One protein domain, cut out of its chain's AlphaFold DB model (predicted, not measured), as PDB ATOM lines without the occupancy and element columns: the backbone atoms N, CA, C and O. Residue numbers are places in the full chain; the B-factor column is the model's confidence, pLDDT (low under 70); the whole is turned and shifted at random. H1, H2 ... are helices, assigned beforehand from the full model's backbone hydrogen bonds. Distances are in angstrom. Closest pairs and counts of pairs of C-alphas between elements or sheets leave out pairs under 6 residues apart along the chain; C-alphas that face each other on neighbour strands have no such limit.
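What this domain is: This is residues 159 to 234 of the 244 residues of the protein "TonB-dependent SusC/RagA subfamily outer membrane receptor" of Dysgonomonas hofstadii (UniProt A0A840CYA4). What is the main picture? Two long helices, H2 and H3, meet near their first residues and open as a V; little H1 sits beside H3, away from H2, and a long loop runs from the end of H2 back to the start of H3. What is it made of? The printed part has 76 residues with three named helices, H1, H2, H3 in chain order, and no named strand: all helix. It is compact, radius of gyration of the C-alphas 13.0 A, and flat, spanning 39 by 31 by 14 A.

How they stand to each other: How does H2, residues 173 to 191, meet H3, residues 216 to 232? They touch, closest at the C-alphas of Lys 173 and Leu 216, 5.7 A. They run the same way at a steep tilt of 46 degrees. Where is H1, residues 159 to 163? It is close to H3 but not clearly touching: the closest C-alphas, of Phe 161 and Phe 228, are 7.1 A apart. H1 and H2 are apart. Are the backbones helical? Every O i to N i+4 pair is within hydrogen-bond range in H1, H2 and H3.

Where its parts are: Where is H2? It begins at C-alpha 173 (78.107, 14.323, 57.843) and is 25.9 A long. And the others? H3 is 24.2 A long, ending at C-alpha 232 (88.819, 36.708, 54.923); H1 is 6.1 A long.

The domain as a whole: Which link is long? Residues 192 to 215 join H2 to H3; the printed part has no cut. Where is pLDDT under 70? At residues 159, 199 to 201, 203 to 205, 210 and 214.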
ATOM      1  N   GLU A 159      79.190  33.484  48.304       66.25
ATOM      2  CA  GLU A 159      78.725  32.670  47.165       66.25
ATOM      3  C   GLU A 159      79.853  32.375  46.170       66.25
ATOM      4  O   GLU A 159      80.050  31.242  45.729       66.25
ATOM      5  N   THR A 160      80.673  33.386  45.870       72.81
ATOM      6  CA  THR A 160      81.857  33.217  45.020       72.81
ATOM      7  C   THR A 160      82.869  32.277  45.667       72.81
ATOM      8  O   THR A 160      83.473  31.455  44.985       72.81
ATOM      9  N   PHE A 161      83.070  32.374  46.983       77.62
ATOM     10  CA  PHE A 161      83.917  31.448  47.724       77.62
ATOM     11  C   PHE A 161      83.354  30.027  47.666       77.62
ATOM     12  O   PHE A 161      84.106  29.115  47.327       77.62
ATOM     13  N   LEU A 162      82.058  29.847  47.922       75.19
ATOM     14  CA  LEU A 162      81.371  28.562  47.947       75.19
ATOM     15  C   LEU A 162      81.457  27.858  46.590       75.19
ATOM     16  O   LEU A 162      81.803  26.682  46.535       75.19
ATOM     17  N   ALA A 163      81.291  28.607  45.495       79.44
ATOM     18  CA  ALA A 163      81.453  28.108  44.129       79.44
ATOM     19  C   ALA A 163      82.870  27.574  43.827       79.44
ATOM     20  O   ALA A 163      83.048  26.777  42.909       79.44
ATOM     21  N   THR A 164      83.888  27.995  44.590       78.81
ATOM     22  CA  THR A 164      85.264  27.468  44.480       78.81
ATOM     23  C   THR A 164      85.543  26.281  45.405       78.81
ATOM     24  O   THR A 164      86.611  25.674  45.310       78.81
ATOM     25  N   GLN A 165      84.627  25.956  46.322       86.56
ATOM     26  CA  GLN A 165      84.802  24.859  47.270       86.56
ATOM     27  C   GLN A 165      84.360  23.517  46.687       86.56
ATOM     28  O   GLN A 165      83.662  23.422  45.679       86.56
ATOM     29  N   LYS A 166      84.785  22.439  47.351       89.31
ATOM     30  CA  LYS A 166      84.307  21.092  47.031       89.31
ATOM     31  C   LYS A 166      82.813  20.997  47.337       89.31
ATOM     32  O   LYS A 166      82.375  21.517  48.364       89.31
ATOM     33  N   SER A 167      82.072  20.291  46.478       89.88
ATOM     34  CA  SER A 167      80.650  19.991  46.702       89.88
ATOM     35  C   SER A 167      80.432  19.339  48.070       89.88
ATOM     36  O   SER A 167      81.303  18.616  48.562       89.88
ATOM     37  N   LYS A 168      79.249  19.547  48.653       85.00
ATOM     38  CA  LYS A 168      78.827  18.929  49.918       85.00
ATOM     39  C   LYS A 168      78.995  17.410  49.934       85.00
ATOM     40  O   LYS A 168      79.418  16.867  50.950       85.00
ATOM     41  N   ASP A 169      78.783  16.746  48.796       89.12
ATOM     42  CA  ASP A 169      78.865  15.284  48.665       89.12
ATOM     43  C   ASP A 169      80.287  14.740  48.869       89.12
ATOM     44  O   ASP A 169      80.482  13.551  49.110       89.12
ATOM     45  N   PHE A 170      81.301  15.609  48.799       92.38
ATOM     46  CA  PHE A 170      82.679  15.252  49.124       92.38
ATOM     47  C   PHE A 170      82.869  14.963  50.623       92.38
ATOM     48  O   PHE A 170      83.810  14.266  51.009       92.38
ATOM     49  N   TYR A 171      82.014  15.520  51.480       90.12
ATOM     50  CA  TYR A 171      82.170  15.477  52.927       90.12
ATOM     51  C   TYR A 171      81.184  14.501  53.563       90.12
ATOM     52  O   TYR A 171      80.003  14.460  53.230       90.12
ATOM     53  N   SER A 172      81.652  13.743  54.556       93.44
ATOM     54  CA  SER A 172      80.744  12.961  55.391       93.44
ATOM     55  C   SER A 172      80.103  13.854  56.457       93.44
ATOM     56  O   SER A 172      80.764  14.711  57.051       93.44
ATOM     57  N   LYS A 173      78.822  13.611  56.767       85.88
ATOM     58  CA  LYS A 173      78.107  14.323  57.843       85.88
ATOM     59  C   LYS A 173      78.871  14.248  59.174       85.88
ATOM     60  O   LYS A 173      78.994  15.246  59.872       85.88
ATOM     61  N   SER A 174      79.439  13.083  59.503       88.81
ATOM     62  CA  SER A 174      80.235  12.901  60.725       88.81
ATOM     63  C   SER A 174      81.491  13.775  60.749       88.81
ATOM     64  O   SER A 174      81.813  14.329  61.795       88.81
ATOM     65  N   TYR A 175      82.196  13.905  59.621       91.31
ATOM     66  CA  TYR A 175      83.380  14.762  59.524       91.31
ATOM     67  C   TYR A 175      83.020  16.227  59.785       91.31
ATOM     68  O   TYR A 175      83.673  16.887  60.594       91.31
ATOM     69  N   LEU A 176      81.958  16.713  59.132       88.06
ATOM     70  CA  LEU A 176      81.490  18.089  59.287       88.06
ATOM     71  C   LEU A 176      81.054  18.362  60.727       88.06
ATOM     72  O   LEU A 176      81.521  19.332  61.308       88.06
ATOM     73  N   LYS A 177      80.292  17.454  61.352       86.19
ATOM     74  CA  LYS A 177      79.900  17.568  62.766       86.19
ATOM     75  C   LYS A 177      81.096  17.725  63.703       86.19
ATOM     76  O   LYS A 177      81.102  18.598  64.569       86.19
ATOM     77  N   THR A 178      82.132  16.900  63.531       88.69
ATOM     78  CA  THR A 178      83.352  17.001  64.345       88.69
ATOM     79  C   THR A 178      84.057  18.340  64.137       88.69
ATOM     80  O   THR A 178      84.514  18.944  65.105       88.69
ATOM     81  N   LYS A 179      84.140  18.832  62.896       87.56
ATOM     82  CA  LYS A 179      84.771  20.124  62.595       87.56
ATOM     83  C   LYS A 179      83.960  21.303  63.130       87.56
ATOM     84  O   LYS A 179      84.532  22.161  63.797       87.56
ATOM     85  N   ASN A 180      82.651  21.301  62.907       87.00
ATOM     86  CA  ASN A 180      81.735  22.342  63.361       87.00
ATOM     87  C   ASN A 180      81.734  22.460  64.880       87.00
ATOM     88  O   ASN A 180      81.848  23.568  65.387       87.00
ATOM     89  N   LEU A 181      81.726  21.340  65.611       86.44
ATOM     90  CA  LEU A 181      81.858  21.353  67.070       86.44
ATOM     91  C   LEU A 181      83.099  22.137  67.531       86.44
ATOM     92  O   LEU A 181      83.006  22.986  68.417       86.44
ATOM     93  N   LEU A 182      84.259  21.864  66.927       88.06
ATOM     94  CA  LEU A 182      85.513  22.522  67.297       88.06
ATOM     95  C   LEU A 182      85.502  24.010  66.923       88.06
ATOM     96  O   LEU A 182      85.861  24.855  67.742       88.06
ATOM     97  N   MET A 183      85.069  24.332  65.703       84.88
ATOM     98  CA  MET A 183      85.036  25.708  65.203       84.88
ATOM     99  C   MET A 183      84.036  26.578  65.970       84.88
ATOM    100  O   MET A 183      84.374  27.705  66.323       84.88
ATOM    101  N   VAL A 184      82.849  26.052  66.294       82.38
ATOM    102  CA  VAL A 184      81.849  26.752  67.115       82.38
ATOM    103  C   VAL A 184      82.373  26.989  68.529       82.38
ATOM    104  O   VAL A 184      82.213  28.085  69.060       82.38
ATOM    105  N   SER A 185      83.026  25.993  69.138       80.88
ATOM    106  CA  SER A 185      83.609  26.149  70.473       80.88
ATOM    107  C   SER A 185      84.627  27.291  70.510       80.88
ATOM    108  O   SER A 185      84.558  28.147  71.393       80.88
ATOM    109  N   GLU A 186      85.543  27.336  69.539       83.06
ATOM    110  CA  GLU A 186      86.534  28.409  69.447       83.06
ATOM    111  C   GLU A 186      85.876  29.761  69.147       83.06
ATOM    112  O   GLU A 186      86.182  30.763  69.789       83.06
ATOM    113  N   TRP A 187      84.939  29.801  68.199       82.19
ATOM    114  CA  TRP A 187      84.197  31.012  67.860       82.19
ATOM    115  C   TRP A 187      83.506  31.618  69.086       82.19
ATOM    116  O   TRP A 187      83.669  32.804  69.373       82.19
ATOM    117  N   ASN A 188      82.792  30.794  69.858       80.94
ATOM    118  CA  ASN A 188      82.095  31.222  71.068       80.94
ATOM    119  C   ASN A 188      83.065  31.664  72.164       80.94
ATOM    120  O   ASN A 188      82.790  32.635  72.869       80.94
ATOM    121  N   TYR A 189      84.210  30.992  72.296       84.69
ATOM    122  CA  TYR A 189      85.268  31.439  73.196       84.69
ATOM    123  C   TYR A 189      85.745  32.848  72.822       84.69
ATOM    124  O   TYR A 189      85.810  33.720  73.685       84.69
ATOM    125  N   ARG A 190      85.997  33.115  71.536       83.31
ATOM    126  CA  ARG A 190      86.448  34.434  71.066       83.31
ATOM    127  C   ARG A 190      85.381  35.513  71.218       83.31
ATOM    128  O   ARG A 190      85.694  36.603  71.692       83.31
ATOM    129  N   CYS A 191      84.127  35.185  70.909       74.19
ATOM    130  CA  CYS A 191      82.974  36.068  71.099       74.19
ATOM    131  C   CYS A 191      82.833  36.528  72.562       74.19
ATOM    132  O   CYS A 191      82.548  37.695  72.821       74.19
ATOM    133  N   ASN A 192      83.086  35.637  73.525       77.81
ATOM    134  CA  ASN A 192      83.001  35.941  74.957       77.81
ATOM    135  C   ASN A 192      84.247  36.640  75.527       77.81
ATOM    136  O   ASN A 192      84.260  37.002  76.703       77.81
ATOM    137  N   ASN A 193      85.291  36.848  74.719       81.88
ATOM    138  CA  ASN A 193      86.544  37.483  75.133       81.88
ATOM    139  C   ASN A 193      86.864  38.731  74.278       81.88
ATOM    140  O   ASN A 193      87.936  38.803  73.667       81.88
ATOM    141  N   PRO A 194      85.982  39.752  74.249       81.00
ATOM    142  CA  PRO A 194      86.138  40.930  73.387       81.00
ATOM    143  C   PRO A 194      87.347  41.810  73.745       81.00
ATOM    144  O   PRO A 194      87.785  42.622  72.937       81.00
ATOM    145  N   SER A 195      87.914  41.653  74.946       86.75
ATOM    146  CA  SER A 195      89.159  42.327  75.338       86.75
ATOM    147  C   SER A 195      90.393  41.771  74.617       86.75
ATOM    148  O   SER A 195      91.416  42.445  74.549       86.75
ATOM    149  N   ILE A 196      90.310  40.534  74.114       87.44
ATOM    150  CA  ILE A 196      91.406  39.819  73.443       87.44
ATOM    151  C   ILE A 196      91.133  39.725  71.937       87.44
ATOM    152  O   ILE A 196      92.056  39.847  71.131       87.44
ATOM    153  N   TYR A 197      89.873  39.524  71.547       79.25
ATOM    154  CA  TYR A 197      89.469  39.294  70.162       79.25
ATOM    155  C   TYR A 197      88.601  40.429  69.624       79.25
ATOM    156  O   TYR A 197      87.810  41.021  70.348       79.25
ATOM    157  N   ASN A 198      88.729  40.718  68.326       75.00
ATOM    158  CA  ASN A 198      88.006  41.816  67.688       75.00
ATOM    159  C   ASN A 198      86.484  41.545  67.658       75.00
ATOM    160  O   ASN A 198      86.049  40.659  66.914       75.00
ATOM    161  N   PRO A 199      85.659  42.332  68.374       68.88
ATOM    162  CA  PRO A 199      84.214  42.114  68.445       68.88
ATOM    163  C   PRO A 199      83.491  42.375  67.116       68.88
ATOM    164  O   PRO A 199      82.357  41.950  66.952       68.88
ATOM    165  N   ARG A 200      84.138  43.036  66.143       66.69
ATOM    166  CA  ARG A 200      83.586  43.205  64.785       66.69
ATOM    167  C   ARG A 200      83.666  41.941  63.928       66.69
ATOM    168  O   ARG A 200      83.097  41.917  62.850       66.69
ATOM    169  N   ILE A 201      84.436  40.940  64.358       69.00
ATOM    170  CA  ILE A 201      84.550  39.648  63.665       69.00
ATOM    171  C   ILE A 201      83.629  38.624  64.333       69.00
ATOM    172  O   ILE A 201      82.957  37.860  63.648       69.00
ATOM    173  N   TYR A 202      83.594  38.617  65.668       70.88
ATOM    174  CA  TYR A 202      82.821  37.670  66.473       70.88
ATOM    175  C   TYR A 202      81.579  38.358  67.043       70.88
ATOM    176  O   TYR A 202      81.548  38.725  68.214       70.88
ATOM    177  N   GLU A 203      80.583  38.579  66.186       54.91
ATOM    178  CA  GLU A 203      79.404  39.388  66.527       54.91
ATOM    179  C   GLU A 203      78.403  38.674  67.447       54.91
ATOM    180  O   GLU A 203      77.750  39.318  68.269       54.91
ATOM    181  N   ALA A 204      78.273  37.353  67.317       57.12
ATOM    182  CA  ALA A 204      77.302  36.565  68.069       57.12
ATOM    183  C   ALA A 204      77.812  35.152  68.360       57.12
ATOM    184  O   ALA A 204      78.545  34.565  67.560       57.12
ATOM    185  N   THR A 205      77.380  34.588  69.488       62.91
ATOM    186  CA  THR A 205      77.596  33.174  69.799       62.91
ATOM    187  C   THR A 205      76.665  32.283  68.978       62.91
ATOM    188  O   THR A 205      75.565  32.672  68.589       62.91
ATOM    189  N   ILE A 206      77.118  31.061  68.720       70.75
ATOM    190  CA  ILE A 206      76.415  30.044  67.944       70.75
ATOM    191  C   ILE A 206      76.003  28.914  68.894       70.75
ATOM    192  O   ILE A 206      76.860  28.256  69.487       70.75
ATOM    193  N   ASP A 207      74.698  28.681  69.036       70.81
ATOM    194  CA  ASP A 207      74.127  27.585  69.833       70.81
ATOM    195  C   ASP A 207      74.023  26.305  68.985       70.81
ATOM    196  O   ASP A 207      72.985  26.002  68.393       70.81
ATOM    197  N   TYR A 208      75.147  25.598  68.856       72.06
ATOM    198  CA  TYR A 208      75.260  24.366  68.072       72.06
ATOM    199  C   TYR A 208      75.221  23.125  68.972       72.06
ATOM    200  O   TYR A 208      76.116  22.913  69.794       72.06
ATOM    201  N   ASP A 209      74.220  22.266  68.776       72.62
ATOM    202  CA  ASP A 209      74.061  21.013  69.512       72.62
ATOM    203  C   ASP A 209      74.378  19.791  68.642       72.62
ATOM    204  O   ASP A 209      73.610  19.390  67.773       72.62
ATOM    205  N   THR A 210      75.479  19.110  68.952       68.81
ATOM    206  CA  THR A 210      75.913  17.893  68.238       68.81
ATOM    207  C   THR A 210      74.897  16.748  68.241       68.81
ATOM    208  O   THR A 210      74.922  15.907  67.330       68.81
ATOM    209  N   LYS A 211      74.018  16.696  69.251       75.00
ATOM    210  CA  LYS A 211      72.982  15.665  69.386       75.00
ATOM    211  C   LYS A 211      71.798  15.926  68.464       75.00
ATOM    212  O   LYS A 211      71.111  14.981  68.083       75.00
ATOM    213  N   THR A 212      71.585  17.182  68.087       70.62
ATOM    214  CA  THR A 212      70.571  17.568  67.115       70.62
ATOM    215  C   THR A 212      71.036  17.173  65.707       70.62
ATOM    216  O   THR A 212      72.221  17.248  65.361       70.62
ATOM    217  N   ASP A 213      70.115  16.666  64.885       75.19
ATOM    218  CA  ASP A 213      70.389  16.413  63.471       75.19
ATOM    219  C   ASP A 213      69.879  17.576  62.621       75.19
ATOM    220  O   ASP A 213      68.686  17.681  62.344       75.19
ATOM    221  N   TYR A 214      70.802  18.448  62.220       68.31
ATOM    222  CA  TYR A 214      70.515  19.607  61.379       68.31
ATOM    223  C   TYR A 214      70.457  19.277  59.877       68.31
ATOM    224  O   TYR A 214      70.024  20.114  59.092       68.31
ATOM    225  N   GLY A 215      70.868  18.073  59.458       77.25
ATOM    226  CA  GLY A 215      70.979  17.720  58.037       77.25
ATOM    227  C   GLY A 215      72.353  18.035  57.431       77.25
ATOM    228  O   GLY A 215      73.140  18.784  57.992       77.25
ATOM    229  N   LEU A 216      72.685  17.405  56.296       78.50
ATOM    230  CA  LEU A 216      74.004  17.571  55.660       78.50
ATOM    231  C   LEU A 216      74.227  19.002  55.155       78.50
ATOM    232  O   LEU A 216      75.345  19.500  55.232       78.50
ATOM    233  N   ASP A 217      73.167  19.645  54.669       74.00
ATOM    234  CA  ASP A 217      73.233  20.989  54.093       74.00
ATOM    235  C   ASP A 217      73.662  22.021  55.143       74.00
ATOM    236  O   ASP A 217      74.659  22.712  54.948       74.00
ATOM    237  N   VAL A 218      73.016  22.022  56.313       74.06
ATOM    238  CA  VAL A 218      73.367  22.924  57.424       74.06
ATOM    239  C   VAL A 218      74.790  22.674  57.925       74.06
ATOM    240  O   VAL A 218      75.543  23.615  58.166       74.06
ATOM    241  N   GLU A 219      75.192  21.407  58.059       79.44
ATOM    242  CA  GLU A 219      76.549  21.067  58.503       79.44
ATOM    243  C   GLU A 219      77.612  21.551  57.507       79.44
ATOM    244  O   GLU A 219      78.696  21.989  57.903       79.44
ATOM    245  N   TYR A 220      77.311  21.483  56.212       82.50
ATOM    246  CA  TYR A 220      78.198  21.952  55.158       82.50
ATOM    247  C   TYR A 220      78.290  23.480  55.128       82.50
ATOM    248  O   TYR A 220      79.396  24.022  55.108       82.50
ATOM    249  N   GLU A 221      77.157  24.178  55.174       76.88
ATOM    250  CA  GLU A 221      77.104  25.644  55.154       76.88
ATOM    251  C   GLU A 221      77.816  26.253  56.366       76.88
ATOM    252  O   GLU A 221      78.644  27.155  56.202       76.88
ATOM    253  N   LEU A 222      77.586  25.706  57.566       78.31
ATOM    254  CA  LEU A 222      78.256  26.139  58.794       78.31
ATOM    255  C   LEU A 222      79.776  25.940  58.713       78.31
ATOM    256  O   LEU A 222      80.550  26.824  59.087       78.31
ATOM    257  N   TYR A 223      80.222  24.808  58.169       84.50
ATOM    258  CA  TYR A 223      81.645  24.567  57.961       84.50
ATOM    259  C   TYR A 223      82.239  25.572  56.963       84.50
ATOM    260  O   TYR A 223      83.283  26.175  57.224       84.50
ATOM    261  N   MET A 224      81.567  25.802  55.831       82.88
ATOM    262  CA  MET A 224      82.035  26.739  54.808       82.88
ATOM    263  C   MET A 224      82.037  28.184  55.290       82.88
ATOM    264  O   MET A 224      82.939  28.938  54.925       82.88
ATOM    265  N   PHE A 225      81.098  28.558  56.155       80.88
ATOM    266  CA  PHE A 225      81.113  29.837  56.852       80.88
ATOM    267  C   PHE A 225      82.426  30.043  57.618       80.88
ATOM    268  O   PHE A 225      83.122  31.033  57.394       80.88
ATOM    269  N   PHE A 226      82.835  29.086  58.453       84.56
ATOM    270  CA  PHE A 226      84.089  29.215  59.197       84.56
ATOM    271  C   PHE A 226      85.313  29.260  58.282       84.56
ATOM    272  O   PHE A 226      86.210  30.072  58.503       84.56
ATOM    273  N   ARG A 227      85.338  28.456  57.212       84.75
ATOM    274  CA  ARG A 227      86.430  28.488  56.221       84.75
ATOM    275  C   ARG A 227      86.523  29.825  55.497       84.75
ATOM    276  O   ARG A 227      87.627  30.308  55.237       84.75
ATOM    277  N   PHE A 228      85.381  30.427  55.188       80.19
ATOM    278  CA  PHE A 228      85.322  31.771  54.642       80.19
ATOM    279  C   PHE A 228      85.874  32.794  55.645       80.19
ATOM    280  O   PHE A 228      86.750  33.577  55.285       80.19
ATOM    281  N   MET A 229      85.463  32.725  56.917       77.38
ATOM    282  CA  MET A 229      85.943  33.634  57.965       77.38
ATOM    283  C   MET A 229      87.450  33.513  58.221       77.38
ATOM    284  O   MET A 229      88.117  34.534  58.396       77.38
ATOM    285  N   GLU A 230      87.998  32.296  58.195       83.12
ATOM    286  CA  GLU A 230      89.442  32.043  58.277       83.12
ATOM    287  C   GLU A 230      90.198  32.708  57.119       83.12
ATOM    288  O   GLU A 230      91.220  33.369  57.332       83.12
ATOM    289  N   LYS A 231      89.676  32.575  55.891       82.62
ATOM    290  CA  LYS A 231      90.268  33.168  54.685       82.62
ATOM    291  C   LYS A 231      90.223  34.695  54.722       82.62
ATOM    292  O   LYS A 231      91.253  35.329  54.500       82.62
ATOM    293  N   GLU A 232      89.055  35.264  54.998       75.94
ATOM    294  CA  GLU A 232      88.819  36.708  54.923       75.94
ATOM    295  C   GLU A 232      89.601  37.461  56.003       75.94
ATOM    296  O   GLU A 232      90.272  38.455  55.729       75.94
ATOM    297  N   ASN A 233      89.618  36.924  57.225       76.88
ATOM    298  CA  ASN A 233      90.281  37.559  58.364       76.88
ATOM    299  C   ASN A 233      91.727  37.087  58.565       76.88
ATOM    300  O   ASN A 233      92.368  37.479  59.540       76.88
ATOM    301  N   ARG A 234      92.250  36.244  57.659       85.50
ATOM    302  CA  ARG A 234      93.596  35.645  57.735       85.50
ATOM    303  C   ARG A 234      93.879  35.028  59.108       85.50
ATOM    304  O   ARG A 234      94.942  35.231  59.692       85.50
TER     305      ARG A 234